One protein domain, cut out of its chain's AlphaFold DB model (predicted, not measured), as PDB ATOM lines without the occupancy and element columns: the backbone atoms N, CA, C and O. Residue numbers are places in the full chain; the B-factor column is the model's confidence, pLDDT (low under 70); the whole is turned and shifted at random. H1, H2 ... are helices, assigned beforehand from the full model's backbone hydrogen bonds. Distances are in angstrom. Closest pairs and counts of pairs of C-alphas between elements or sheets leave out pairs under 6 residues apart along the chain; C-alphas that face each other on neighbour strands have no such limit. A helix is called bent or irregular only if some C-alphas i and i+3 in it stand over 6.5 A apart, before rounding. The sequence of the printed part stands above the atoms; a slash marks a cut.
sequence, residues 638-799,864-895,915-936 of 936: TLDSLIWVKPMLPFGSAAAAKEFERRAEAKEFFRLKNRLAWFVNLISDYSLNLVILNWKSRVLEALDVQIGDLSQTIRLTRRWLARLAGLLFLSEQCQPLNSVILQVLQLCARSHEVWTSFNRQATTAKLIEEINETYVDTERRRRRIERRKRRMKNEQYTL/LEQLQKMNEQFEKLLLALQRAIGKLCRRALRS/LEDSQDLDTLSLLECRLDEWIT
ATOM      1  N   THR A 638     193.733 236.714 333.616       78.56
ATOM      2  CA  THR A 638     194.437 235.721 334.447       78.56
ATOM      3  C   THR A 638     194.409 236.097 335.930       78.56
ATOM      4  O   THR A 638     194.172 235.218 336.759       78.56
ATOM      5  N   LEU A 639     194.561 237.379 336.280       80.00
ATOM      6  CA  LEU A 639     194.489 237.872 337.660       80.00
ATOM      7  C   LEU A 639     193.058 237.861 338.225       80.00
ATOM      8  O   LEU A 639     192.886 237.546 339.404       80.00
ATOM      9  N   ASP A 640     192.042 238.108 337.397       78.81
ATOM     10  CA  ASP A 640     190.631 237.960 337.765       78.81
ATOM     11  C   ASP A 640     190.247 236.490 337.946       78.81
ATOM     12  O   ASP A 640     189.568 236.140 338.913       78.81
ATOM     13  N   SER A 641     190.732 235.586 337.086       71.62
ATOM     14  CA  SER A 641     190.494 234.145 337.255       71.62
ATOM     15  C   SER A 641     191.012 233.644 338.610       71.62
ATOM     16  O   SER A 641     190.369 232.815 339.247       71.62
ATOM     17  N   LEU A 642     192.103 234.228 339.121       67.25
ATOM     18  CA  LEU A 642     192.672 233.936 340.441       67.25
ATOM     19  C   LEU A 642     191.817 234.450 341.617       67.25
ATOM     20  O   LEU A 642     192.054 234.044 342.752       67.25
ATOM     21  N   ILE A 643     190.817 235.305 341.372       59.59
ATOM     22  CA  ILE A 643     189.782 235.681 342.354       59.59
ATOM     23  C   ILE A 643     188.682 234.605 342.406       59.59
ATOM     24  O   ILE A 643     188.128 234.328 343.473       59.59
ATOM     25  N   TRP A 644     188.380 233.968 341.270       49.28
ATOM     26  CA  TRP A 644     187.297 232.986 341.129       49.28
ATOM     27  C   TRP A 644     187.730 231.528 341.321       49.28
ATOM     28  O   TRP A 644     186.901 230.703 341.716       49.28
ATOM     29  N   VAL A 645     189.018 231.210 341.142       54.19
ATOM     30  CA  VAL A 645     189.633 229.952 341.596       54.19
ATOM     31  C   VAL A 645     189.724 229.973 343.124       54.19
ATOM     32  O   VAL A 645     190.783 230.149 343.727       54.19
ATOM     33  N   LYS A 646     188.568 229.755 343.763       52.78
ATOM     34  CA  LYS A 646     188.504 229.239 345.133       52.78
ATOM     35  C   LYS A 646     189.377 227.980 345.191       52.78
ATOM     36  O   LYS A 646     189.302 227.172 344.258       52.78
ATOM     37  N   PRO A 647     190.170 227.770 346.255       52.50
ATOM     38  CA  PRO A 647     190.932 226.536 346.391       52.50
ATOM     39  C   PRO A 647     189.951 225.360 346.332       52.50
ATOM     40  O   PRO A 647     188.967 225.350 347.077       52.50
ATOM     41  N   MET A 648     190.186 224.393 345.435       48.12
ATOM     42  CA  MET A 648     189.328 223.208 345.259       48.12
ATOM     43  C   MET A 648     189.518 222.203 346.404       48.12
ATOM     44  O   MET A 648     189.865 221.041 346.209       48.12
ATOM     45  N   LEU A 649     189.298 222.676 347.628       52.06
ATOM     46  CA  LEU A 649     189.186 221.856 348.818       52.06
ATOM     47  C   LEU A 649     187.944 220.965 348.671       52.06
ATOM     48  O   LEU A 649     186.850 221.502 348.456       52.06
ATOM     49  N   PRO A 650     188.062 219.633 348.817       46.78
ATOM     50  CA  PRO A 650     186.882 218.800 348.976       46.78
ATOM     51  C   PRO A 650     186.100 219.267 350.219       46.78
ATOM     52  O   PRO A 650     186.672 219.547 351.270       46.78
ATOM     53  N   PHE A 651     184.780 219.386 350.064       44.47
ATOM     54  CA  PHE A 651     183.800 219.642 351.128       44.47
ATOM     55  C   PHE A 651     183.984 220.909 351.991       44.47
ATOM     56  O   PHE A 651     184.218 220.843 353.194       44.47
ATOM     57  N   GLY A 652     183.701 222.078 351.401       49.28
ATOM     58  CA  GLY A 652     182.728 223.052 351.945       49.28
ATOM     59  C   GLY A 652     182.946 223.719 353.319       49.28
ATOM     60  O   GLY A 652     182.132 224.556 353.703       49.28
ATOM     61  N   SER A 653     183.999 223.399 354.071       55.75
ATOM     62  CA  SER A 653     184.216 223.924 355.422       55.75
ATOM     63  C   SER A 653     184.915 225.286 355.415       55.75
ATOM     64  O   SER A 653     186.077 225.414 355.026       55.75
ATOM     65  N   ALA A 654     184.238 226.304 355.953       55.75
ATOM     66  CA  ALA A 654     184.796 227.647 356.137       55.75
ATOM     67  C   ALA A 654     186.003 227.698 357.105       55.75
ATOM     68  O   ALA A 654     186.714 228.703 357.136       55.75
ATOM     69  N   ALA A 655     186.257 226.640 357.885       56.41
ATOM     70  CA  ALA A 655     187.476 226.512 358.686       56.41
ATOM     71  C   ALA A 655     188.693 226.152 357.813       56.41
ATOM     72  O   ALA A 655     189.721 226.823 357.892       56.41
ATOM     73  N   ALA A 656     188.547 225.174 356.913       56.09
ATOM     74  CA  ALA A 656     189.631 224.701 356.049       56.09
ATOM     75  C   ALA A 656     190.133 225.779 355.066       56.09
ATOM     76  O   ALA A 656     191.312 225.785 354.709       56.09
ATOM     77  N   ALA A 657     189.261 226.714 354.666       58.88
ATOM     78  CA  ALA A 657     189.643 227.908 353.909       58.88
ATOM     79  C   ALA A 657     190.517 228.865 354.746       58.88
ATOM     80  O   ALA A 657     191.613 229.226 354.322       58.88
ATOM     81  N   LYS A 658     190.096 229.190 355.978       61.59
ATOM     82  CA  LYS A 658     190.840 230.076 356.896       61.59
ATOM     83  C   LYS A 658     192.201 229.519 357.321       61.59
ATOM     84  O   LYS A 658     193.101 230.282 357.661       61.59
ATOM     85  N   GLU A 659     192.371 228.201 357.325       62.16
ATOM     86  CA  GLU A 659     193.668 227.555 357.552       62.16
ATOM     87  C   GLU A 659     194.592 227.658 356.334       62.16
ATOM     88  O   GLU A 659     195.791 227.881 356.493       62.16
ATOM     89  N   PHE A 660     194.042 227.564 355.121       63.16
ATOM     90  CA  PHE A 660     194.793 227.766 353.882       63.16
ATOM     91  C   PHE A 660     195.248 229.230 353.731       63.16
ATOM     92  O   PHE A 660     196.427 229.484 353.505       63.16
ATOM     93  N   GLU A 661     194.361 230.194 354.000       65.50
ATOM     94  CA  GLU A 661     194.654 231.642 354.043       65.50
ATOM     95  C   GLU A 661     195.726 232.031 355.081       65.50
ATOM     96  O   GLU A 661     196.367 233.079 354.974       65.50
ATOM     97  N   ARG A 662     195.946 231.201 356.111       66.69
ATOM     98  CA  ARG A 662     196.958 231.453 357.150       66.69
ATOM     99  C   ARG A 662     198.381 231.084 356.731       66.69
ATOM    100  O   ARG A 662     199.310 231.593 357.371       66.69
ATOM    101  N   ARG A 663     198.559 230.253 355.695       74.56
ATOM    102  CA  ARG A 663     199.874 229.817 355.195       74.56
ATOM    103  C   ARG A 663     200.731 230.993 354.716       74.56
ATOM    104  O   ARG A 663     200.211 232.018 354.277       74.56
ATOM    105  N   ALA A 664     202.053 230.846 354.809       74.25
ATOM    106  CA  ALA A 664     202.990 231.880 354.370       74.25
ATOM    107  C   ALA A 664     202.946 232.071 352.846       74.25
ATOM    108  O   ALA A 664     202.894 233.212 352.386       74.25
ATOM    109  N   GLU A 665     202.865 230.976 352.076       76.38
ATOM    110  CA  GLU A 665     202.831 231.035 350.607       76.38
ATOM    111  C   GLU A 665     201.583 231.778 350.116       76.38
ATOM    112  O   GLU A 665     201.671 232.642 349.249       76.38
ATOM    113  N   ALA A 666     200.423 231.517 350.732       74.38
ATOM    114  CA  ALA A 666     199.172 232.195 350.402       74.38
ATOM    115  C   ALA A 666     199.245 233.714 350.648       74.38
ATOM    116  O   ALA A 666     198.741 234.492 349.840       74.38
ATOM    117  N   LYS A 667     199.902 234.155 351.728       80.31
ATOM    118  CA  LYS A 667     200.052 235.585 352.050       80.31
ATOM    119  C   LYS A 667     200.952 236.317 351.059       80.31
ATOM    120  O   LYS A 667     200.555 237.370 350.564       80.31
ATOM    121  N   GLU A 668     202.123 235.764 350.743       78.38
ATOM    122  CA  GLU A 668     203.007 236.364 349.733       78.38
ATOM    123  C   GLU A 668     202.401 236.277 348.325       78.38
ATOM    124  O   GLU A 668     202.502 237.242 347.567       78.38
ATOM    125  N   PHE A 669     201.653 235.215 348.001       81.12
ATOM    126  CA  PHE A 669     200.874 235.162 346.764       81.12
ATOM    127  C   PHE A 669     199.814 236.271 346.694       81.12
ATOM    128  O   PHE A 669     199.773 236.999 345.705       81.12
ATOM    129  N   PHE A 670     198.982 236.468 347.724       81.00
ATOM    130  CA  PHE A 670     197.984 237.547 347.714       81.00
ATOM    131  C   PHE A 670     198.627 238.942 347.667       81.00
ATOM    132  O   PHE A 670     198.112 239.827 346.979       81.00
ATOM    133  N   ARG A 671     199.776 239.134 348.329       83.06
ATOM    134  CA  ARG A 671     200.581 240.364 348.243       83.06
ATOM    135  C   ARG A 671     201.062 240.617 346.812       83.06
ATOM    136  O   ARG A 671     200.834 241.706 346.287       83.06
ATOM    137  N   LEU A 672     201.660 239.616 346.164       83.81
ATOM    138  CA  LEU A 672     202.114 239.692 344.773       83.81
ATOM    139  C   LEU A 672     200.939 239.914 343.805       83.81
ATOM    140  O   LEU A 672     200.986 240.829 342.987       83.81
ATOM    141  N   LYS A 673     199.841 239.159 343.952       84.38
ATOM    142  CA  LYS A 673     198.619 239.281 343.139       84.38
ATOM    143  C   LYS A 673     198.034 240.692 343.194       84.38
ATOM    144  O   LYS A 673     197.626 241.221 342.167       84.38
ATOM    145  N   ASN A 674     197.985 241.310 344.374       85.00
ATOM    146  CA  ASN A 674     197.429 242.656 344.528       85.00
ATOM    147  C   ASN A 674     198.352 243.734 343.931       85.00
ATOM    148  O   ASN A 674     197.855 244.686 343.333       85.00
ATOM    149  N   ARG A 675     199.679 243.559 344.018       86.06
ATOM    150  CA  ARG A 675     200.666 244.435 343.361       86.06
ATOM    151  C   ARG A 675     200.608 244.336 341.832       86.06
ATOM    152  O   ARG A 675     200.553 245.362 341.159       86.06
ATOM    153  N   LEU A 676     200.544 243.117 341.294       86.81
ATOM    154  CA  LEU A 676     200.387 242.868 339.857       86.81
ATOM    155  C   LEU A 676     199.041 243.388 339.331       86.81
ATOM    156  O   LEU A 676     199.011 244.019 338.281       86.81
ATOM    157  N   ALA A 677     197.944 243.198 340.071       86.56
ATOM    158  CA  ALA A 677     196.628 243.718 339.691       86.56
ATOM    159  C   ALA A 677     196.585 245.253 339.684       86.56
ATOM    160  O   ALA A 677     196.049 245.833 338.745       86.56
ATOM    161  N   TRP A 678     197.196 245.918 340.673       89.44
ATOM    162  CA  TRP A 678     197.350 247.377 340.654       89.44
ATOM    163  C   TRP A 678     198.120 247.847 339.410       89.44
ATOM    164  O   TRP A 678     197.659 248.747 338.714       89.44
ATOM    165  N   PHE A 679     199.237 247.191 339.080       88.50
ATOM    166  CA  PHE A 679     200.050 247.552 337.917       88.50
ATOM    167  C   PHE A 679     199.317 247.340 336.583       88.50
ATOM    168  O   PHE A 679     199.301 248.234 335.738       88.50
ATOM    169  N   VAL A 680     198.685 246.178 336.392       88.62
ATOM    170  CA  VAL A 680     197.918 245.878 335.173       88.62
ATOM    171  C   VAL A 680     196.750 246.853 335.020       88.62
ATOM    172  O   VAL A 680     196.533 247.360 333.922       88.62
ATOM    173  N   ASN A 681     196.057 247.192 336.111       89.25
ATOM    174  CA  ASN A 681     194.986 248.185 336.082       89.25
ATOM    175  C   ASN A 681     195.509 249.589 335.744       89.25
ATOM    176  O   ASN A 681     194.888 250.260 334.928       89.25
ATOM    177  N   LEU A 682     196.656 250.015 336.290       88.31
ATOM    178  CA  LEU A 682     197.268 251.312 335.968       88.31
ATOM    179  C   LEU A 682     197.639 251.425 334.480       88.31
ATOM    180  O   LEU A 682     197.320 252.424 333.840       88.31
ATOM    181  N   ILE A 683     198.290 250.404 333.911       87.94
ATOM    182  CA  ILE A 683     198.678 250.419 332.491       87.94
ATOM    183  C   ILE A 683     197.452 250.291 331.570       87.94
ATOM    184  O   ILE A 683     197.449 250.883 330.492       87.94
ATOM    185  N   SER A 684     196.406 249.573 331.993       87.69
ATOM    186  CA  SER A 684     195.128 249.470 331.271       87.69
ATOM    187  C   SER A 684     194.338 250.788 331.285       87.69
ATOM    188  O   SER A 684     193.858 251.230 330.246       87.69
ATOM    189  N   ASP A 685     194.258 251.468 332.433       87.25
ATOM    190  CA  ASP A 685     193.615 252.783 332.578       87.25
ATOM    191  C   ASP A 685     194.352 253.855 331.756       87.25
ATOM    192  O   ASP A 685     193.741 254.599 330.985       87.25
ATOM    193  N   TYR A 686     195.688 253.868 331.816       88.12
ATOM    194  CA  TYR A 686     196.508 254.739 330.975       88.12
ATOM    195  C   TYR A 686     196.290 254.475 329.474       88.12
ATOM    196  O   TYR A 686     196.033 255.415 328.719       88.12
ATOM    197  N   SER A 687     196.358 253.217 329.023       86.94
ATOM    198  CA  SER A 687     196.255 252.906 327.593       86.94
ATOM    199  C   SER A 687     194.843 253.126 327.042       86.94
ATOM    200  O   SER A 687     194.703 253.764 325.999       86.94
ATOM    201  N   LEU A 688     193.797 252.671 327.736       85.00
ATOM    202  CA  LEU A 688     192.412 252.775 327.268       85.00
ATOM    203  C   LEU A 688     191.821 254.178 327.481       85.00
ATOM    204  O   LEU A 688     191.279 254.757 326.538       85.00
ATOM    205  N   ASN A 689     191.934 254.742 328.688       83.81
ATOM    206  CA  ASN A 689     191.218 255.967 329.060       83.81
ATOM    207  C   ASN A 689     192.025 257.244 328.781       83.81
ATOM    208  O   ASN A 689     191.480 258.187 328.206       83.81
ATOM    209  N   LEU A 690     193.316 257.290 329.140       81.81
ATOM    210  CA  LEU A 690     194.141 258.494 328.933       81.81
ATOM    211  C   LEU A 690     194.672 258.627 327.497       81.81
ATOM    212  O   LEU A 690     194.725 259.744 326.977       81.81
ATOM    213  N   VAL A 691     195.041 257.513 326.853       84.00
ATOM    214  CA  VAL A 691     195.551 257.501 325.471       84.00
ATOM    215  C   VAL A 691     194.427 257.259 324.457       84.00
ATOM    216  O   VAL A 691     194.082 258.175 323.711       84.00
ATOM    217  N   ILE A 692     193.848 256.054 324.398       84.50
ATOM    218  CA  ILE A 692     192.973 255.643 323.283       84.50
ATOM    219  C   ILE A 692     191.694 256.488 323.201       84.50
ATOM    220  O   ILE A 692     191.406 257.031 322.135       84.50
ATOM    221  N   LEU A 693     190.952 256.656 324.299       81.50
ATOM    222  CA  LEU A 693     189.704 257.435 324.312       81.50
ATOM    223  C   LEU A 693     189.916 258.912 323.940       81.50
ATOM    224  O   LEU A 693     189.230 259.428 323.059       81.50
ATOM    225  N   ASN A 694     190.892 259.568 324.573       79.00
ATOM    226  CA  ASN A 694     191.207 260.985 324.372       79.00
ATOM    227  C   ASN A 694     191.704 261.279 322.945       79.00
ATOM    228  O   ASN A 694     191.302 262.270 322.341       79.00
ATOM    229  N   TRP A 695     192.549 260.416 322.368       73.69
ATOM    230  CA  TRP A 695     193.021 260.611 320.994       73.69
ATOM    231  C   TRP A 695     192.002 260.187 319.935       73.69
ATOM    232  O   TRP A 695     191.981 260.794 318.865       73.69
ATOM    233  N   LYS A 696     191.120 259.219 320.218       78.38
ATOM    234  CA  LYS A 696     190.059 258.819 319.285       78.38
ATOM    235  C   LYS A 696     189.092 259.967 318.983       78.38
ATOM    236  O   LYS A 696     188.832 260.221 317.808       78.38
ATOM    237  N   SER A 697     188.568 260.658 320.002       75.88
ATOM    238  CA  SER A 697     187.621 261.767 319.785       75.88
ATOM    239  C   SER A 697     188.260 262.894 318.974       75.88
ATOM    240  O   SER A 697     187.751 263.251 317.917       75.88
ATOM    241  N   ARG A 698     189.444 263.354 319.394       73.69
ATOM    242  CA  ARG A 698     190.211 264.427 318.738       73.69
ATOM    243  C   ARG A 698     190.505 264.161 317.265       73.69
ATOM    244  O   ARG A 698     190.530 265.096 316.474       73.69
ATOM    245  N   VAL A 699     190.776 262.909 316.890       72.69
ATOM    246  CA  VAL A 699     191.049 262.546 315.490       72.69
ATOM    247  C   VAL A 699     189.775 262.583 314.661       72.69
ATOM    248  O   VAL A 699     189.809 263.115 313.559       72.69
ATOM    249  N   LEU A 700     188.655 262.077 315.181       72.56
ATOM    250  CA  LEU A 700     187.365 262.162 314.491       72.56
ATOM    251  C   LEU A 700     186.915 263.629 314.348       72.56
ATOM    252  O   LEU A 700     186.575 264.050 313.249       72.56
ATOM    253  N   GLU A 701     187.051 264.434 315.404       74.75
ATOM    254  CA  GLU A 701     186.820 265.887 315.370       74.75
ATOM    255  C   GLU A 701     187.725 266.597 314.345       74.75
ATOM    256  O   GLU A 701     187.251 267.416 313.563       74.75
ATOM    257  N   ALA A 702     189.023 266.274 314.295       69.50
ATOM    258  CA  ALA A 702     189.950 266.873 313.335       69.50
ATOM    259  C   ALA A 702     189.661 266.463 311.880       69.50
ATOM    260  O   ALA A 702     189.829 267.285 310.980       69.50
ATOM    261  N   LEU A 703     189.210 265.224 311.651       69.19
ATOM    262  CA  LEU A 703     188.770 264.741 310.339       69.19
ATOM    263  C   LEU A 703     187.499 265.469 309.875       69.19
ATOM    264  O   LEU A 703     187.440 265.909 308.732       69.19
ATOM    265  N   ASP A 704     186.517 265.663 310.756       66.38
ATOM    266  CA  ASP A 704     185.279 266.371 310.409       66.38
ATOM    267  C   ASP A 704     185.495 267.891 310.227       66.38
ATOM    268  O   ASP A 704     184.791 268.528 309.441       66.38
ATOM    269  N   VAL A 705     186.493 268.486 310.900       62.97
ATOM    270  CA  VAL A 705     186.826 269.922 310.801       62.97
ATOM    271  C   VAL A 705     187.715 270.266 309.595       62.97
ATOM    272  O   VAL A 705     187.584 271.365 309.049       62.97
ATOM    273  N   GLN A 706     188.603 269.375 309.133       60.81
ATOM    274  CA  GLN A 706     189.488 269.630 307.977       60.81
ATOM    275  C   GLN A 706     188.796 269.394 306.624       60.81
ATOM    276  O   GLN A 706     189.212 268.588 305.793       60.81
ATOM    277  N   ILE A 707     187.726 270.152 306.393       58.66
ATOM    278  CA  ILE A 707     186.921 270.093 305.173       58.66
ATOM    279  C   ILE A 707     187.752 270.532 303.955       58.66
ATOM    280  O   ILE A 707     188.064 271.714 303.804       58.66
ATOM    281  N   GLY A 708     188.016 269.596 303.037       63.81
ATOM    282  CA  GLY A 708     188.395 269.908 301.654       63.81
ATOM    283  C   GLY A 708     189.830 269.602 301.215       63.81
ATOM    284  O   GLY A 708     190.161 269.970 300.095       63.81
ATOM    285  N   ASP A 709     190.664 268.930 302.020       71.69
ATOM    286  CA  ASP A 709     192.005 268.475 301.599       71.69
ATOM    287  C   ASP A 709     192.275 267.019 302.037       71.69
ATOM    288  O   ASP A 709     192.442 266.699 303.222       71.69
ATOM    289  N   LEU A 710     192.341 266.111 301.055       77.31
ATOM    290  CA  LEU A 710     192.632 264.695 301.295       77.31
ATOM    291  C   LEU A 710     194.106 264.461 301.678       77.31
ATOM    292  O   LEU A 710     194.404 263.571 302.470       77.31
ATOM    293  N   SER A 711     195.035 265.274 301.177       76.50
ATOM    294  CA  SER A 711     196.466 265.159 301.476       76.50
ATOM    295  C   SER A 711     196.763 265.548 302.932       76.50
ATOM    296  O   SER A 711     197.530 264.869 303.619       76.50
ATOM    297  N   GLN A 712     196.085 266.575 303.463       78.25
ATOM    298  CA  GLN A 712     196.087 266.881 304.902       78.25
ATOM    299  C   GLN A 712     195.474 265.738 305.728       78.25
ATOM    300  O   GLN A 712     196.074 265.313 306.716       78.25
ATOM    301  N   THR A 713     194.357 265.163 305.273       76.88
ATOM    302  CA  THR A 713     193.699 264.001 305.903       76.88
ATOM    303  C   THR A 713     194.636 262.780 306.023       76.88
ATOM    304  O   THR A 713     194.756 262.174 307.095       76.88
ATOM    305  N   ILE A 714     195.376 262.440 304.961       78.62
ATOM    306  CA  ILE A 714     196.379 261.355 304.963       78.62
ATOM    307  C   ILE A 714     197.522 261.670 305.944       78.62
ATOM    308  O   ILE A 714     197.925 260.820 306.744       78.62
ATOM    309  N   ARG A 715     198.026 262.911 305.943       79.88
ATOM    310  CA  ARG A 715     199.101 263.345 306.854       79.88
ATOM    311  C   ARG A 715     198.663 263.321 308.324       79.88
ATOM    312  O   ARG A 715     199.446 262.885 309.168       79.88
ATOM    313  N   LEU A 716     197.425 263.716 308.640       78.44
ATOM    314  CA  LEU A 716     196.860 263.617 309.993       78.44
ATOM    315  C   LEU A 716     196.776 262.168 310.472       78.44
ATOM    316  O   LEU A 716     197.271 261.853 311.553       78.44
ATOM    317  N   THR A 717     196.168 261.285 309.679       78.44
ATOM    318  CA  THR A 717     195.954 259.878 310.066       78.44
ATOM    319  C   THR A 717     197.272 259.139 310.301       78.44
ATOM    320  O   THR A 717     197.415 258.449 311.310       78.44
ATOM    321  N   ARG A 718     198.283 259.363 309.450       79.69
ATOM    322  CA  ARG A 718     199.645 258.841 309.652       79.69
ATOM    323  C   ARG A 718     200.332 259.432 310.892       79.69
ATOM    324  O   ARG A 718     200.884 258.676 311.693       79.69
ATOM    325  N   ARG A 719     200.259 260.757 311.108       81.44
ATOM    326  CA  ARG A 719     200.814 261.424 312.308       81.44
ATOM    327  C   ARG A 719     200.175 260.895 313.594       81.44
ATOM    328  O   ARG A 719     200.878 260.684 314.579       81.44
ATOM    329  N   TRP A 720     198.867 260.651 313.587       81.38
ATOM    330  CA  TRP A 720     198.157 260.050 314.712       81.38
ATOM    331  C   TRP A 720     198.573 258.593 314.960       81.38
ATOM    332  O   TRP A 720     198.877 258.258 316.099       81.38
ATOM    333  N   LEU A 721     198.668 257.741 313.931       81.75
ATOM    334  CA  LEU A 721     199.104 256.346 314.102       81.75
ATOM    335  C   LEU A 721     200.520 256.245 314.690       81.75
ATOM    336  O   LEU A 721     200.753 255.441 315.595       81.75
ATOM    337  N   ALA A 722     201.445 257.099 314.241       81.94
ATOM    338  CA  ALA A 722     202.791 257.186 314.808       81.94
ATOM    339  C   ALA A 722     202.776 257.606 316.294       81.94
ATOM    340  O   ALA A 722     203.500 257.030 317.108       81.94
ATOM    341  N   ARG A 723     201.911 258.559 316.672       81.06
ATOM    342  CA  ARG A 723     201.716 259.000 318.068       81.06
ATOM    343  C   ARG A 723     201.066 257.944 318.947       81.06
ATOM    344  O   ARG A 723     201.533 257.714 320.055       81.06
ATOM    345  N   LEU A 724     200.039 257.259 318.447       84.56
ATOM    346  CA  LEU A 724     199.384 256.155 319.144       84.56
ATOM    347  C   LEU A 724     200.395 255.040 319.449       84.56
ATOM    348  O   LEU A 724     200.469 254.565 320.579       84.56
ATOM    349  N   ALA A 725     201.237 254.683 318.473       83.44
ATOM    350  CA  ALA A 725     202.338 253.748 318.686       83.44
ATOM    351  C   ALA A 725     203.398 254.287 319.669       83.44
ATOM    352  O   ALA A 725     203.932 253.516 320.460       83.44
ATOM    353  N   GLY A 726     203.695 255.591 319.664       82.06
ATOM    354  CA  GLY A 726     204.592 256.231 320.635       82.06
ATOM    355  C   GLY A 726     204.078 256.155 322.078       82.06
ATOM    356  O   GLY A 726     204.785 255.658 322.957       82.06
ATOM    357  N   LEU A 727     202.832 256.584 322.304       82.12
ATOM    358  CA  LEU A 727     202.168 256.643 323.612       82.12
ATOM    359  C   LEU A 727     201.830 255.263 324.194       82.12
ATOM    360  O   LEU A 727     201.867 255.106 325.413       82.12
ATOM    361  N   LEU A 728     201.560 254.261 323.349       83.06
ATOM    362  CA  LEU A 728     201.437 252.848 323.749       83.06
ATOM    363  C   LEU A 728     202.800 252.132 323.872       83.06
ATOM    364  O   LEU A 728     202.845 250.920 324.052       83.06
ATOM    365  N   PHE A 729     203.915 252.866 323.787       83.12
ATOM    366  CA  PHE A 729     205.291 252.367 323.943       83.12
ATOM    367  C   PHE A 729     205.768 251.373 322.864       83.12
ATOM    368  O   PHE A 729     206.760 250.666 323.043       83.12
ATOM    369  N   LEU A 730     205.104 251.360 321.708       82.00
ATOM    370  CA  LEU A 730     205.380 250.498 320.555       82.00
ATOM    371  C   LEU A 730     206.328 251.132 319.521       82.00
ATOM    372  O   LEU A 730     206.758 250.448 318.586       82.00
ATOM    373  N   SER A 731     206.689 252.410 319.659       81.25
ATOM    374  CA  SER A 731     207.756 253.014 318.850       81.25
ATOM    375  C   SER A 731     209.111 252.349 319.132       81.25
ATOM    376  O   SER A 731     209.358 251.821 320.217       81.25
ATOM    377  N   GLU A 732     210.023 252.375 318.158       75.25
ATOM    378  CA  GLU A 732     211.345 251.737 318.285       75.25
ATOM    379  C   GLU A 732     212.160 252.318 319.451       75.25
ATOM    380  O   GLU A 732     212.852 251.593 320.164       75.25
ATOM    381  N   GLN A 733     211.993 253.616 319.726       69.12
ATOM    382  CA  GLN A 733     212.633 254.303 320.853       69.12
ATOM    383  C   GLN A 733     212.089 253.845 322.222       69.12
ATOM    384  O   GLN A 733     212.793 253.950 323.228       69.12
ATOM    385  N   CYS A 734     210.864 253.310 322.263       75.00
ATOM    386  CA  CYS A 734     210.207 252.790 323.463       75.00
ATOM    387  C   CYS A 734     210.366 251.267 323.647       75.00
ATOM    388  O   CYS A 734     209.980 250.750 324.697       75.00
ATOM    389  N   GLN A 735     211.007 250.549 322.711       78.88
ATOM    390  CA  GLN A 735     211.281 249.106 322.812       78.88
ATOM    391  C   GLN A 735     211.818 248.644 324.190       78.88
ATOM    392  O   GLN A 735     211.276 247.669 324.719       78.88
ATOM    393  N   PRO A 736     212.822 249.295 324.826       78.25
ATOM    394  CA  PRO A 736     213.303 248.842 326.132       78.25
ATOM    395  C   PRO A 736     212.250 248.999 327.238       78.25
ATOM    396  O   PRO A 736     212.198 248.156 328.130       78.25
ATOM    397  N   LEU A 737     211.375 250.010 327.166       82.31
ATOM    398  CA  LEU A 737     210.266 250.171 328.109       82.31
ATOM    399  C   LEU A 737     209.212 249.075 327.906       82.31
ATOM    400  O   LEU A 737     208.824 248.421 328.871       82.31
ATOM    401  N   ASN A 738     208.818 248.815 326.655       84.38
ATOM    402  CA  ASN A 738     207.889 247.739 326.317       84.38
ATOM    403  C   ASN A 738     208.405 246.383 326.830       84.38
ATOM    404  O   ASN A 738     207.678 245.659 327.500       84.38
ATOM    405  N   SER A 739     209.696 246.080 326.644       83.06
ATOM    406  CA  SER A 739     210.293 244.832 327.146       83.06
ATOM    407  C   SER A 739     210.175 244.650 328.672       83.06
ATOM    408  O   SER A 739     209.982 243.524 329.131       83.06
ATOM    409  N   VAL A 740     210.214 245.737 329.455       85.25
ATOM    410  CA  VAL A 740     209.986 245.716 330.913       85.25
ATOM    411  C   VAL A 740     208.507 245.502 331.241       85.25
ATOM    412  O   VAL A 740     208.200 244.687 332.110       85.25
ATOM    413  N   ILE A 741     207.586 246.164 330.528       85.25
ATOM    414  CA  ILE A 741     206.135 245.948 330.684       85.25
ATOM    415  C   ILE A 741     205.798 244.479 330.396       85.25
ATOM    416  O   ILE A 741     205.196 243.817 331.238       85.25
ATOM    417  N   LEU A 742     206.260 243.939 329.263       84.25
ATOM    418  CA  LEU A 742     206.059 242.539 328.887       84.25
ATOM    419  C   LEU A 742     206.603 241.581 329.955       84.25
ATOM    420  O   LEU A 742     205.891 240.660 330.341       84.25
ATOM    421  N   GLN A 743     207.799 241.817 330.505       84.12
ATOM    422  CA  GLN A 743     208.339 241.001 331.606       84.12
ATOM    423  C   GLN A 743     207.440 241.008 332.855       84.12
ATOM    424  O   GLN A 743     207.287 239.965 333.491       84.12
ATOM    425  N   VAL A 744     206.780 242.124 333.186       85.75
ATOM    426  CA  VAL A 744     205.789 242.155 334.278       85.75
ATOM    427  C   VAL A 744     204.520 241.368 333.917       85.75
ATOM    428  O   VAL A 744     204.017 240.618 334.752       85.75
ATOM    429  N   LEU A 745     204.039 241.433 332.670       84.38
ATOM    430  CA  LEU A 745     202.907 240.605 332.216       84.38
ATOM    431  C   LEU A 745     203.255 239.099 332.206       84.38
ATOM    432  O   LEU A 745     202.396 238.264 332.499       84.38
ATOM    433  N   GLN A 746     204.520 238.737 331.965       82.75
ATOM    434  CA  GLN A 746     205.013 237.362 332.127       82.75
ATOM    435  C   GLN A 746     205.013 236.907 333.599       82.75
ATOM    436  O   GLN A 746     204.713 235.742 333.871       82.75
ATOM    437  N   LEU A 747     205.292 237.799 334.563       84.25
ATOM    438  CA  LEU A 747     205.168 237.482 335.994       84.25
ATOM    439  C   LEU A 747     203.714 237.169 336.386       84.25
ATOM    440  O   LEU A 747     203.502 236.263 337.190       84.25
ATOM    441  N   CYS A 748     202.715 237.829 335.783       82.81
ATOM    442  CA  CYS A 748     201.301 237.487 335.985       82.81
ATOM    443  C   CYS A 748     201.015 236.026 335.601       82.81
ATOM    444  O   CYS A 748     200.509 235.267 336.430       82.81
ATOM    445  N   ALA A 749     201.416 235.608 334.394       78.94
ATOM    446  CA  ALA A 749     201.234 234.234 333.915       78.94
ATOM    447  C   ALA A 749     201.948 233.204 334.812       78.94
ATOM    448  O   ALA A 749     201.315 232.272 335.306       78.94
ATOM    449  N   ARG A 750     203.231 233.430 335.131       79.88
ATOM    450  CA  ARG A 750     204.005 232.545 336.021       79.88
ATOM    451  C   ARG A 750     203.403 232.460 337.426       79.88
ATOM    452  O   ARG A 750     203.390 231.388 338.023       79.88
ATOM    453  N   SER A 751     202.840 233.551 337.953       80.69
ATOM    454  CA  SER A 751     202.195 233.538 339.275       80.69
ATOM    455  C   SER A 751     200.936 232.662 339.293       80.69
ATOM    456  O   SER A 751     200.664 231.995 340.291       80.69
ATOM    457  N   HIS A 752     200.205 232.593 338.174       80.00
ATOM    458  CA  HIS A 752     199.058 231.705 338.004       80.00
ATOM    459  C   HIS A 752     199.493 230.231 337.929       80.00
ATOM    460  O   HIS A 752     198.846 229.362 338.513       80.00
ATOM    461  N   GLU A 753     200.610 229.934 337.263       78.94
ATOM    462  CA  GLU A 753     201.188 228.584 337.195       78.94
ATOM    463  C   GLU A 753     201.660 228.098 338.575       78.94
ATOM    464  O   GLU A 753     201.275 227.006 338.994       78.94
ATOM    465  N   VAL A 754     202.389 228.933 339.326       79.62
ATOM    466  CA  VAL A 754     202.818 228.637 340.708       79.62
ATOM    467  C   VAL A 754     201.617 228.482 341.650       79.62
ATOM    468  O   VAL A 754     201.577 227.564 342.467       79.62
ATOM    469  N   TRP A 755     200.580 229.316 341.521       76.56
ATOM    470  CA  TRP A 755     199.365 229.180 342.332       76.56
ATOM    471  C   TRP A 755     198.567 227.917 342.005       76.56
ATOM    472  O   TRP A 755     198.049 227.259 342.909       76.56
ATOM    473  N   THR A 756     198.444 227.554 340.728       75.44
ATOM    474  CA  THR A 756     197.682 226.362 340.325       75.44
ATOM    475  C   THR A 756     198.428 225.066 340.632       75.44
ATOM    476  O   THR A 756     197.781 224.093 341.024       75.44
ATOM    477  N   SER A 757     199.763 225.036 340.551       76.50
ATOM    478  CA  SER A 757     200.569 223.906 341.031       76.50
ATOM    479  C   SER A 757     200.521 223.781 342.558       76.50
ATOM    480  O   SER A 757     200.217 222.695 343.052       76.50
ATOM    481  N   PHE A 758     200.671 224.882 343.305       74.56
ATOM    482  CA  PHE A 758     200.530 224.902 344.766       74.56
ATOM    483  C   PHE A 758     199.146 224.425 345.232       74.56
ATOM    484  O   PHE A 758     199.046 223.590 346.130       74.56
ATOM    485  N   ASN A 759     198.061 224.880 344.593       72.38
ATOM    486  CA  ASN A 759     196.713 224.393 344.903       72.38
ATOM    487  C   ASN A 759     196.566 222.890 344.633       72.38
ATOM    488  O   ASN A 759     195.979 222.191 345.456       72.38
ATOM    489  N   ARG A 760     197.117 222.374 343.525       72.62
ATOM    490  CA  ARG A 760     197.112 220.931 343.221       72.62
ATOM    491  C   ARG A 760     197.898 220.128 344.258       72.62
ATOM    492  O   ARG A 760     197.411 219.099 344.702       72.62
ATOM    493  N   GLN A 761     199.072 220.601 344.677       72.25
ATOM    494  CA  GLN A 761     199.864 219.969 345.741       72.25
ATOM    495  C   GLN A 761     199.127 219.999 347.090       72.25
ATOM    496  O   GLN A 761     199.108 219.009 347.816       72.25
ATOM    497  N   ALA A 762     198.466 221.111 347.422       67.94
ATOM    498  CA  ALA A 762     197.694 221.244 348.653       67.94
ATOM    499  C   ALA A 762     196.448 220.340 348.683       67.94
ATOM    500  O   ALA A 762     196.094 219.841 349.754       67.94
ATOM    501  N   THR A 763     195.792 220.100 347.540       65.06
ATOM    502  CA  THR A 763     194.653 219.173 347.459       65.06
ATOM    503  C   THR A 763     195.095 217.713 347.412       65.06
ATOM    504  O   THR A 763     194.483 216.902 348.105       65.06
ATOM    505  N   THR A 764     196.173 217.357 346.702       66.12
ATOM    506  CA  THR A 764     196.705 215.981 346.739       66.12
ATOM    507  C   THR A 764     197.246 215.615 348.117       66.12
ATOM    508  O   THR A 764     196.970 214.512 348.579       66.12
ATOM    509  N   ALA A 765     197.925 216.528 348.817       67.19
ATOM    510  CA  ALA A 765     198.386 216.295 350.186       67.19
ATOM    511  C   ALA A 765     197.220 215.994 351.144       67.19
ATOM    512  O   ALA A 765     197.254 214.979 351.836       67.19
ATOM    513  N   LYS A 766     196.154 216.811 351.125       66.06
ATOM    514  CA  LYS A 766     194.951 216.572 351.945       66.06
ATOM    515  C   LYS A 766     194.206 215.291 351.558       66.06
ATOM    516  O   LYS A 766     193.724 214.584 352.432       66.06
ATOM    517  N   LEU A 767     194.147 214.955 350.270       64.44
ATOM    518  CA  LEU A 767     193.527 213.715 349.796       64.44
ATOM    519  C   LEU A 767     194.342 212.471 350.200       64.44
ATOM    520  O   LEU A 767     193.765 211.437 350.522       64.44
ATOM    521  N   ILE A 768     195.674 212.565 350.250       67.06
ATOM    522  CA  ILE A 768     196.552 211.513 350.790       67.06
ATOM    523  C   ILE A 768     196.390 211.396 352.315       67.06
ATOM    524  O   ILE A 768     196.368 210.286 352.840       67.06
ATOM    525  N   GLU A 769     196.250 212.515 353.026       66.88
ATOM    526  CA  GLU A 769     195.961 212.555 354.465       66.88
ATOM    527  C   GLU A 769     194.615 211.874 354.782       66.88
ATOM    528  O   GLU A 769     194.582 210.935 355.573       66.88
ATOM    529  N   GLU A 770     193.541 212.225 354.068       62.66
ATOM    530  CA  GLU A 770     192.202 211.631 354.212       62.66
ATOM    531  C   GLU A 770     192.162 210.135 353.823       62.66
ATOM    532  O   GLU A 770     191.528 209.321 354.505       62.66
ATOM    533  N   ILE A 771     192.899 209.719 352.783       66.88
ATOM    534  CA  ILE A 771     193.088 208.294 352.452       66.88
ATOM    535  C   ILE A 771     193.838 207.563 353.574       66.88
ATOM    536  O   ILE A 771     193.472 206.440 353.923       66.88
ATOM    537  N   ASN A 772     194.855 208.179 354.181       65.12
ATOM    538  CA  ASN A 772     195.585 207.578 355.296       65.12
ATOM    539  C   ASN A 772     194.730 207.495 356.569       65.12
ATOM    540  O   ASN A 772     194.756 206.461 357.235       65.12
ATOM    541  N   GLU A 773     193.934 208.516 356.900       66.38
ATOM    542  CA  GLU A 773     193.009 208.469 358.038       66.38
ATOM    543  C   GLU A 773     191.928 207.401 357.842       66.38
ATOM    544  O   GLU A 773     191.730 206.551 358.716       66.38
ATOM    545  N   THR A 774     191.276 207.366 356.675       66.44
ATOM    546  CA  THR A 774     190.259 206.348 356.366       66.44
ATOM    547  C   THR A 774     190.851 204.936 356.300       66.44
ATOM    548  O   THR A 774     190.217 203.986 356.772       66.44
ATOM    549  N   TYR A 775     192.089 204.765 355.824       65.94
ATOM    550  CA  TYR A 775     192.823 203.499 355.907       65.94
ATOM    551  C   TYR A 775     193.129 203.105 357.362       65.94
ATOM    552  O   TYR A 775     192.860 201.975 357.775       65.94
ATOM    553  N   VAL A 776     193.630 204.034 358.181       68.25
ATOM    554  CA  VAL A 776     193.940 203.792 359.599       68.25
ATOM    555  C   VAL A 776     192.684 203.434 360.392       68.25
ATOM    556  O   VAL A 776     192.732 202.508 361.206       68.25
ATOM    557  N   ASP A 777     191.550 204.093 360.154       65.19
ATOM    558  CA  ASP A 777     190.307 203.813 360.875       65.19
ATOM    559  C   ASP A 777     189.559 202.576 360.351       65.19
ATOM    560  O   ASP A 777     188.994 201.826 361.158       65.19
ATOM    561  N   THR A 778     189.632 202.252 359.054       68.19
ATOM    562  CA  THR A 778     189.160 200.947 358.549       68.19
ATOM    563  C   THR A 778     190.016 199.792 359.073       68.19
ATOM    564  O   THR A 778     189.463 198.781 359.512       68.19
ATOM    565  N   GLU A 779     191.338 199.948 359.166       69.94
ATOM    566  CA  GLU A 779     192.244 198.956 359.757       69.94
ATOM    567  C   GLU A 779     192.080 198.857 361.290       69.94
ATOM    568  O   GLU A 779     192.056 197.755 361.847       69.94
ATOM    569  N   ARG A 780     191.842 199.965 362.010       69.31
ATOM    570  CA  ARG A 780     191.429 199.937 363.432       69.31
ATOM    571  C   ARG A 780     190.091 199.214 363.611       69.31
ATOM    572  O   ARG A 780     189.952 198.416 364.542       69.31
ATOM    573  N   ARG A 781     189.111 199.445 362.727       67.44
ATOM    574  CA  ARG A 781     187.808 198.756 362.724       67.44
ATOM    575  C   ARG A 781     187.978 197.258 362.452       67.44
ATOM    576  O   ARG A 781     187.419 196.453 363.197       67.44
ATOM    577  N   ARG A 782     188.825 196.879 361.490       71.25
ATOM    578  CA  ARG A 782     189.220 195.490 361.202       71.25
ATOM    579  C   ARG A 782     189.848 194.818 362.426       71.25
ATOM    580  O   ARG A 782     189.361 193.777 362.856       71.25
ATOM    581  N   ARG A 783     190.837 195.455 363.066       73.44
ATOM    582  CA  ARG A 783     191.488 194.957 364.297       73.44
ATOM    583  C   ARG A 783     190.510 194.816 365.471       73.44
ATOM    584  O   ARG A 783     190.635 193.873 366.251       73.44
ATOM    585  N   ARG A 784     189.513 195.703 365.604       74.50
ATOM    586  CA  ARG A 784     188.422 195.566 366.596       74.50
ATOM    587  C   ARG A 784     187.527 194.354 366.297       74.50
ATOM    588  O   ARG A 784     187.247 193.580 367.211       74.50
ATOM    589  N   ILE A 785     187.124 194.158 365.038       72.44
ATOM    590  CA  ILE A 785     186.320 193.003 364.600       72.44
ATOM    591  C   ILE A 785     187.089 191.693 364.811       72.44
ATOM    592  O   ILE A 785     186.540 190.738 365.354       72.44
ATOM    593  N   GLU A 786     188.374 191.650 364.463       73.12
ATOM    594  CA  GLU A 786     189.188 190.446 364.614       73.12
ATOM    595  C   GLU A 786     189.414 190.081 366.089       73.12
ATOM    596  O   GLU A 786     189.267 188.919 366.462       73.12
ATOM    597  N   ARG A 787     189.656 191.068 366.966       75.81
ATOM    598  CA  ARG A 787     189.683 190.852 368.424       75.81
ATOM    599  C   ARG A 787     188.358 190.280 368.943       75.81
ATOM    600  O   ARG A 787     188.386 189.395 369.793       75.81
ATOM    601  N   ARG A 788     187.210 190.724 368.412       72.19
ATOM    602  CA  ARG A 788     185.887 190.162 368.750       72.19
ATOM    603  C   ARG A 788     185.727 188.724 368.239       72.19
ATOM    604  O   ARG A 788     185.256 187.877 368.988       72.19
ATOM    605  N   LYS A 789     186.196 188.414 367.024       75.12
ATOM    606  CA  LYS A 789     186.185 187.048 366.465       75.12
ATOM    607  C   LYS A 789     187.084 186.084 367.253       75.12
ATOM    608  O   LYS A 789     186.697 184.940 367.468       75.12
ATOM    609  N   ARG A 790     188.250 186.543 367.727       72.62
ATOM    610  CA  ARG A 790     189.142 185.757 368.602       72.62
ATOM    611  C   ARG A 790     188.503 185.473 369.972       72.62
ATOM    612  O   ARG A 790     188.639 184.359 370.457       72.62
ATOM    613  N   ARG A 791     187.758 186.429 370.550       73.06
ATOM    614  CA  ARG A 791     186.975 186.206 371.784       73.06
ATOM    615  C   ARG A 791     185.909 185.128 371.604       73.06
ATOM    616  O   ARG A 791     185.982 184.129 372.303       73.06
ATOM    617  N   MET A 792     185.047 185.244 370.587       68.62
ATOM    618  CA  MET A 792     184.019 184.221 370.332       68.62
ATOM    619  C   MET A 792     184.611 182.832 370.052       68.62
ATOM    620  O   MET A 792     184.016 181.835 370.438       68.62
ATOM    621  N   LYS A 793     185.803 182.737 369.439       65.81
ATOM    622  CA  LYS A 793     186.471 181.436 369.270       65.81
ATOM    623  C   LYS A 793     186.958 180.849 370.604       65.81
ATOM    624  O   LYS A 793     186.852 179.645 370.797       65.81
ATOM    625  N   ASN A 794     187.470 181.669 371.524       66.50
ATOM    626  CA  ASN A 794     187.821 181.208 372.873       66.50
ATOM    627  C   ASN A 794     186.575 180.835 373.690       66.50
ATOM    628  O   ASN A 794     186.596 179.803 374.346       66.50
ATOM    629  N   GLU A 795     185.501 181.620 373.598       64.50
ATOM    630  CA  GLU A 795     184.203 181.340 374.236       64.50
ATOM    631  C   GLU A 795     183.607 180.009 373.727       64.50
ATOM    632  O   GLU A 795     183.058 179.233 374.504       64.50
ATOM    633  N   GLN A 796     183.797 179.677 372.442       61.00
ATOM    634  CA  GLN A 796     183.464 178.355 371.893       61.00
ATOM    635  C   GLN A 796     184.359 177.229 372.433       61.00
ATOM    636  O   GLN A 796     183.850 176.149 372.710       61.00
ATOM    637  N   TYR A 797     185.668 177.450 372.612       56.22
ATOM    638  CA  TYR A 797     186.535 176.436 373.229       56.22
ATOM    639  C   TYR A 797     186.185 176.186 374.701       56.22
ATOM    640  O   TYR A 797     186.169 175.030 375.107       56.22
ATOM    641  N   THR A 798     185.843 177.219 375.482       59.38
ATOM    642  CA  THR A 798     185.403 177.022 376.876       59.38
ATOM    643  C   THR A 798     184.066 176.293 376.961       59.38
ATOM    644  O   THR A 798     183.935 175.413 377.798       59.38
ATOM    645  N   LEU A 799     183.116 176.564 376.056       57.62
ATOM    646  CA  LEU A 799     181.855 175.809 375.996       57.62
ATOM    647  C   LEU A 799     182.078 174.328 375.649       57.62
ATOM    648  O   LEU A 799     181.460 173.466 376.260       57.62
ATOM    649  N   LEU A 864     207.369 229.119 348.376       75.69
ATOM    650  CA  LEU A 864     207.574 230.339 349.150       75.69
ATOM    651  C   LEU A 864     208.779 231.160 348.653       75.69
ATOM    652  O   LEU A 864     208.634 232.364 348.433       75.69
ATOM    653  N   GLU A 865     209.939 230.530 348.446       80.75
ATOM    654  CA  GLU A 865     211.140 231.186 347.906       80.75
ATOM    655  C   GLU A 865     210.885 231.692 346.483       80.75
ATOM    656  O   GLU A 865     211.208 232.836 346.159       80.75
ATOM    657  N   GLN A 866     210.225 230.880 345.650       82.88
ATOM    658  CA  GLN A 866     209.871 231.248 344.280       82.88
ATOM    659  C   GLN A 866     208.958 232.488 344.238       82.88
ATOM    660  O   GLN A 866     209.206 233.412 343.459       82.88
ATOM    661  N   LEU A 867     207.943 232.561 345.110       81.31
ATOM    662  CA  LEU A 867     207.054 233.725 345.222       81.31
ATOM    663  C   LEU A 867     207.781 234.978 345.736       81.31
ATOM    664  O   LEU A 867     207.570 236.062 345.191       81.31
ATOM    665  N   GLN A 868     208.667 234.853 346.730       83.69
ATOM    666  CA  GLN A 868     209.475 235.975 347.234       83.69
ATOM    667  C   GLN A 868     210.413 236.526 346.147       83.69
ATOM    668  O   GLN A 868     210.443 237.730 345.888       83.69
ATOM    669  N   LYS A 869     211.098 235.630 345.434       86.50
ATOM    670  CA  LYS A 869     211.983 235.910 344.293       86.50
ATOM    671  C   LYS A 869     211.243 236.616 343.147       86.50
ATOM    672  O   LYS A 869     211.792 237.542 342.549       86.50
ATOM    673  N   MET A 870     209.983 236.258 342.881       84.12
ATOM    674  CA  MET A 870     209.113 236.982 341.939       84.12
ATOM    675  C   MET A 870     208.676 238.365 342.456       84.12
ATOM    676  O   MET A 870     208.601 239.310 341.670       84.12
ATOM    677  N   ASN A 871     208.425 238.513 343.759       84.81
ATOM    678  CA  ASN A 871     208.057 239.788 344.386       84.81
ATOM    679  C   ASN A 871     209.225 240.799 344.320       84.81
ATOM    680  O   ASN A 871     209.029 241.952 343.936       84.81
ATOM    681  N   GLU A 872     210.463 240.344 344.557       86.19
ATOM    682  CA  GLU A 872     211.678 241.137 344.314       86.19
ATOM    683  C   GLU A 872     211.877 241.503 342.833       86.19
ATOM    684  O   GLU A 872     212.325 242.608 342.519       86.19
ATOM    685  N   GLN A 873     211.605 240.576 341.907       87.38
ATOM    686  CA  GLN A 873     211.713 240.842 340.467       87.38
ATOM    687  C   GLN A 873     210.724 241.927 340.034       87.38
ATOM    688  O   GLN A 873     211.114 242.839 339.307       87.38
ATOM    689  N   PHE A 874     209.485 241.885 340.533       87.31
ATOM    690  CA  PHE A 874     208.487 242.925 340.286       87.31
ATOM    691  C   PHE A 874     208.958 244.310 340.765       87.31
ATOM    692  O   PHE A 874     208.925 245.260 339.986       87.31
ATOM    693  N   GLU A 875     209.473 244.431 341.995       85.94
ATOM    694  CA  GLU A 875     210.001 245.707 342.513       85.94
ATOM    695  C   GLU A 875     211.183 246.236 341.676       85.94
ATOM    696  O   GLU A 875     211.249 247.426 341.356       85.94
ATOM    697  N   LYS A 876     212.093 245.351 341.243       88.00
ATOM    698  CA  LYS A 876     213.235 245.710 340.381       88.00
ATOM    699  C   LYS A 876     212.787 246.184 338.990       88.00
ATOM    700  O   LYS A 876     213.371 247.134 338.467       88.00
ATOM    701  N   LEU A 877     211.752 245.567 338.411       87.06
ATOM    702  CA  LEU A 877     211.171 245.964 337.122       87.06
ATOM    703  C   LEU A 877     210.401 247.288 337.218       87.06
ATOM    704  O   LEU A 877     210.578 248.150 336.360       87.06
ATOM    705  N   LEU A 878     209.620 247.505 338.281       85.31
ATOM    706  CA  LEU A 878     208.870 248.748 338.495       85.31
ATOM    707  C   LEU A 878     209.817 249.953 338.659       85.31
ATOM    708  O   LEU A 878     209.638 250.977 337.997       85.31
ATOM    709  N   LEU A 879     210.903 249.800 339.425       84.88
ATOM    710  CA  LEU A 879     211.967 250.808 339.534       84.88
ATOM    711  C   LEU A 879     212.741 251.026 338.219       84.88
ATOM    712  O   LEU A 879     213.310 252.099 338.009       84.88
ATOM    713  N   ALA A 880     212.806 250.036 337.325       85.06
ATOM    714  CA  ALA A 880     213.369 250.221 335.987       85.06
ATOM    715  C   ALA A 880     212.407 251.009 335.078       85.06
ATOM    716  O   ALA A 880     212.848 251.915 334.368       85.06
ATOM    717  N   LEU A 881     211.105 250.710 335.156       85.19
ATOM    718  CA  LEU A 881     210.038 251.358 334.395       85.19
ATOM    719  C   LEU A 881     209.920 252.853 334.735       85.19
ATOM    720  O   LEU A 881     210.025 253.686 333.836       85.19
ATOM    721  N   GLN A 882     209.812 253.197 336.024       84.06
ATOM    722  CA  GLN A 882     209.780 254.578 336.532       84.06
ATOM    723  C   GLN A 882     210.969 255.399 335.994       84.06
ATOM    724  O   GLN A 882     210.809 256.464 335.395       84.06
ATOM    725  N   ARG A 883     212.192 254.859 336.115       83.19
ATOM    726  CA  ARG A 883     213.423 255.506 335.622       83.19
ATOM    727  C   ARG A 883     213.471 255.647 334.101       83.19
ATOM    728  O   ARG A 883     214.197 256.515 333.616       83.19
ATOM    729  N   ALA A 884     212.775 254.796 333.352       80.88
ATOM    730  CA  ALA A 884     212.699 254.866 331.898       80.88
ATOM    731  C   ALA A 884     211.626 255.865 331.427       80.88
ATOM    732  O   ALA A 884     211.932 256.688 330.565       80.88
ATOM    733  N   ILE A 885     210.443 255.886 332.049       80.94
ATOM    734  CA  ILE A 885     209.393 256.891 331.796       80.94
ATOM    735  C   ILE A 885     209.927 258.292 332.091       80.94
ATOM    736  O   ILE A 885     209.960 259.129 331.195       80.94
ATOM    737  N   GLY A 886     210.517 258.519 333.265       78.12
ATOM    738  CA  GLY A 886     211.101 259.822 333.576       78.12
ATOM    739  C   GLY A 886     212.262 260.234 332.661       78.12
ATOM    740  O   GLY A 886     212.504 261.425 332.454       78.12
ATOM    741  N   LYS A 887     212.988 259.281 332.057       79.81
ATOM    742  CA  LYS A 887     213.968 259.586 330.995       79.81
ATOM    743  C   LYS A 887     213.291 260.018 329.693       79.81
ATOM    744  O   LYS A 887     213.845 260.886 329.025       79.81
ATOM    745  N   LEU A 888     212.137 259.448 329.340       73.94
ATOM    746  CA  LEU A 888     211.331 259.876 328.191       73.94
ATOM    747  C   LEU A 888     210.761 261.278 328.433       73.94
ATOM    748  O   LEU A 888     211.042 262.167 327.630       73.94
ATOM    749  N   CYS A 889     210.110 261.519 329.577       73.06
ATOM    750  CA  CYS A 889     209.619 262.840 329.985       73.06
ATOM    751  C   CYS A 889     210.739 263.891 329.890       73.06
ATOM    752  O   CYS A 889     210.631 264.858 329.142       73.06
ATOM    753  N   ARG A 890     211.888 263.652 330.543       73.56
ATOM    754  CA  ARG A 890     213.054 264.563 330.524       73.56
ATOM    755  C   ARG A 890     213.766 264.675 329.167       73.56
ATOM    756  O   ARG A 890     214.603 265.568 329.015       73.56
ATOM    757  N   ARG A 891     213.477 263.804 328.191       68.56
ATOM    758  CA  ARG A 891     213.983 263.896 326.809       68.56
ATOM    759  C   ARG A 891     213.039 264.715 325.930       68.56
ATOM    760  O   ARG A 891     213.518 265.618 325.253       68.56
ATOM    761  N   ALA A 892     211.733 264.465 325.999       60.12
ATOM    762  CA  ALA A 892     210.725 265.234 325.271       60.12
ATOM    763  C   ALA A 892     210.692 266.713 325.720       60.12
ATOM    764  O   ALA A 892     210.672 267.611 324.881       60.12
ATOM    765  N   LEU A 893     210.882 266.980 327.022       58.72
ATOM    766  CA  LEU A 893     211.061 268.333 327.590       58.72
ATOM    767  C   LEU A 893     212.283 269.099 327.033       58.72
ATOM    768  O   LEU A 893     212.401 270.305 327.232       58.72
ATOM    769  N   ARG A 894     213.224 268.408 326.368       59.19
ATOM    770  CA  ARG A 894     214.396 269.018 325.713       59.19
ATOM    771  C   ARG A 894     214.201 269.228 324.212       59.19
ATOM    772  O   ARG A 894     214.854 270.106 323.663       59.19
ATOM    773  N   SER A 895     213.325 268.462 323.558       53.72
ATOM    774  CA  SER A 895     212.945 268.680 322.153       53.72
ATOM    775  C   SER A 895     211.831 269.717 321.985       53.72
ATOM    776  O   SER A 895     211.738 270.317 320.923       53.72
ATOM    777  N   LEU A 915     205.960 261.912 320.324       54.66
ATOM    778  CA  LEU A 915     205.858 262.493 321.667       54.66
ATOM    779  C   LEU A 915     206.424 263.922 321.600       54.66
ATOM    780  O   LEU A 915     207.568 264.173 321.983       54.66
ATOM    781  N   GLU A 916     205.670 264.821 320.974       55.59
ATOM    782  CA  GLU A 916     206.159 266.124 320.490       55.59
ATOM    783  C   GLU A 916     205.251 267.298 320.874       55.59
ATOM    784  O   GLU A 916     205.732 268.428 320.951       55.59
ATOM    785  N   ASP A 917     203.970 267.051 321.165       60.94
ATOM    786  CA  ASP A 917     203.083 268.076 321.714       60.94
ATOM    787  C   ASP A 917     203.190 268.089 323.246       60.94
ATOM    788  O   ASP A 917     203.404 267.056 323.884       60.94
ATOM    789  N   SER A 918     202.957 269.244 323.877       57.84
ATOM    790  CA  SER A 918     202.985 269.353 325.347       57.84
ATOM    791  C   SER A 918     201.998 268.406 326.040       57.84
ATOM    792  O   SER A 918     202.245 267.979 327.157       57.84
ATOM    793  N   GLN A 919     200.914 268.019 325.366       62.53
ATOM    794  CA  GLN A 919     199.888 267.127 325.915       62.53
ATOM    795  C   GLN A 919     200.294 265.639 325.862       62.53
ATOM    796  O   GLN A 919     199.827 264.842 326.683       62.53
ATOM    797  N   ASP A 920     201.219 265.267 324.966       67.88
ATOM    798  CA  ASP A 920     201.904 263.966 325.014       67.88
ATOM    799  C   ASP A 920     202.763 263.891 326.295       67.88
ATOM    800  O   ASP A 920     202.850 262.861 326.960       67.88
ATOM    801  N   LEU A 921     203.362 265.026 326.675       69.25
ATOM    802  CA  LEU A 921     204.155 265.183 327.892       69.25
ATOM    803  C   LEU A 921     203.280 265.175 329.157       69.25
ATOM    804  O   LEU A 921     203.621 264.492 330.120       69.25
ATOM    805  N   ASP A 922     202.145 265.880 329.142       71.00
ATOM    806  CA  ASP A 922     201.187 265.919 330.254       71.00
ATOM    807  C   ASP A 922     200.671 264.505 330.582       71.00
ATOM    808  O   ASP A 922     200.729 264.071 331.734       71.00
ATOM    809  N   THR A 923     200.243 263.744 329.566       74.62
ATOM    810  CA  THR A 923     199.750 262.361 329.741       74.62
ATOM    811  C   THR A 923     200.826 261.397 330.247       74.62
ATOM    812  O   THR A 923     200.533 260.572 331.115       74.62
ATOM    813  N   LEU A 924     202.080 261.532 329.801       77.38
ATOM    814  CA  LEU A 924     203.205 260.766 330.355       77.38
ATOM    815  C   LEU A 924     203.569 261.190 331.787       77.38
ATOM    816  O   LEU A 924     203.905 260.334 332.605       77.38
ATOM    817  N   SER A 925     203.464 262.479 332.123       77.62
ATOM    818  CA  SER A 925     203.732 262.974 333.480       77.62
ATOM    819  C   SER A 925     202.707 262.466 334.499       77.62
ATOM    820  O   SER A 925     203.078 262.121 335.618       77.62
ATOM    821  N   LEU A 926     201.439 262.314 334.097       79.69
ATOM    822  CA  LEU A 926     200.405 261.688 334.925       79.69
ATOM    823  C   LEU A 926     200.747 260.222 335.240       79.69
ATOM    824  O   LEU A 926     200.517 259.776 336.363       79.69
ATOM    825  N   LEU A 927     201.349 259.492 334.293       81.94
ATOM    826  CA  LEU A 927     201.842 258.134 334.529       81.94
ATOM    827  C   LEU A 927     203.094 258.108 335.430       81.94
ATOM    828  O   LEU A 927     203.187 257.228 336.281       81.94
ATOM    829  N   GLU A 928     204.028 259.063 335.294       82.88
ATOM    830  CA  GLU A 928     205.184 259.207 336.207       82.88
ATOM    831  C   GLU A 928     204.691 259.449 337.651       82.88
ATOM    832  O   GLU A 928     205.031 258.677 338.546       82.88
ATOM    833  N   CYS A 929     203.767 260.397 337.861       80.50
ATOM    834  CA  CYS A 929     203.152 260.665 339.168       80.50
ATOM    835  C   CYS A 929     202.424 259.447 339.767       80.50
ATOM    836  O   CYS A 929     202.581 259.162 340.952       80.50
ATOM    837  N   ARG A 930     201.648 258.695 338.970       80.56
ATOM    838  CA  ARG A 930     200.951 257.480 339.442       80.56
ATOM    839  C   ARG A 930     201.889 256.325 339.796       80.56
ATOM    840  O   ARG A 930     201.510 255.467 340.590       80.56
ATOM    841  N   LEU A 931     203.085 256.273 339.211       81.31
ATOM    842  CA  LEU A 931     204.117 255.306 339.592       81.31
ATOM    843  C   LEU A 931     204.851 255.744 340.865       81.31
ATOM    844  O   LEU A 931     205.167 254.894 341.696       81.31
ATOM    845  N   ASP A 932     205.066 257.047 341.048       77.94
ATOM    846  CA  ASP A 932     205.652 257.608 342.269       77.94
ATOM    847  C   ASP A 932     204.729 257.410 343.491       77.94
ATOM    848  O   ASP A 932     205.214 256.972 344.535       77.94
ATOM    849  N   GLU A 933     203.408 257.596 343.341       78.25
ATOM    850  CA  GLU A 933     202.367 257.348 344.372       78.25
ATOM    851  C   GLU A 933     202.377 255.927 344.984       78.25
ATOM    852  O   GLU A 933     201.747 255.700 346.016       78.25
ATOM    853  N   TRP A 934     203.045 254.955 344.353       69.25
ATOM    854  CA  TRP A 934     203.168 253.574 344.847       69.25
ATOM    855  C   TRP A 934     204.493 253.298 345.573       69.25
ATOM    856  O   TRP A 934     204.615 252.306 346.293       69.25
ATOM    857  N   ILE A 935     205.503 254.143 345.348       61.38
ATOM    858  CA  ILE A 935     206.867 253.985 345.875       61.38
ATOM    859  C   ILE A 935     207.041 254.754 347.199       61.38
ATOM    860  O   ILE A 935     207.911 254.393 347.997       61.38
ATOM    861  N   THR A 936     206.227 255.793 347.425       50.16
ATOM    862  CA  THR A 936     206.181 256.628 348.642       50.16
ATOM    863  C   THR A 936     205.268 256.065 349.727       50.16
ATOM    864  O   THR A 936     205.746 255.948 350.876       50.16
TER     865      THR A 936
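This is residues 638 to 799, 864 to 895 and 915 to 936 of the 936 residues of the protein "Spindle pole body component" of Puccinia triticina (isolate 1-1 / race 1 (BBBD)) (UniProt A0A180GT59). One very long helix, H5, makes the long axis: its early part packs in an up-and-down bundle with H3, H6 and H7, each running against the one before, and residues 768 to 799 stick out as a bare arm. At the end away from the arm H4 folds back on H3 as a hairpin; short H1 and H2 lie on the arm's side. The printed part has 216 residues with seven named helices, in order H1 to H7, and no named strand; the class is all helix, and the whole is extended, with a radius of gyration of the C-alphas of 30.2 A and spans of 119 by 37 by 26 A.

H5, residues 732 to 799, is 99.8 A long, ending at C-alpha 799 (181.855, 175.809, 375.996); it is irregular, C-alphas 733 and 736 being 7.6 A apart, with a kink of 31 degrees near residue 739. H3, residues 664 to 705, is 60.1 A, and H6, 864 to 895, 47.2 A. H1 is 638 to 644, from (194.437, 235.721, 334.447), H2 654 to 660, H4 710 to 727 and H7 918 to 932.

H5 touches H6 with residues 737 to 751 alone, closest C-alphas Val 740 and Leu 877, 6.3 A, opposite ways at a shallow 13 degrees. H3, the hub, touches H4, H5, H6 and H7; its closest C-alphas to H7 are Leu 690 and Thr 923, 6.9 A. H2 touches no helix. Every O i to N i+4 pair is within hydrogen-bond range in H4 and H7, but 2 of 3 in H1 and H2, 33 of 38 in H3, 62 of 64 in H5 and 26 of 28 in H6.

C-alphas 708 and 799 are farthest apart, 120.1 A. The printed part has two cuts: C-alphas 799 and 864 are 66.0 A apart across the first, and C-alphas 895 and 915 are 9.4 A apart across the second. No link printed whole is long. The model's confidence is low, with a pLDDT under 70, in 72 printed residues, among them residues 642 to 662.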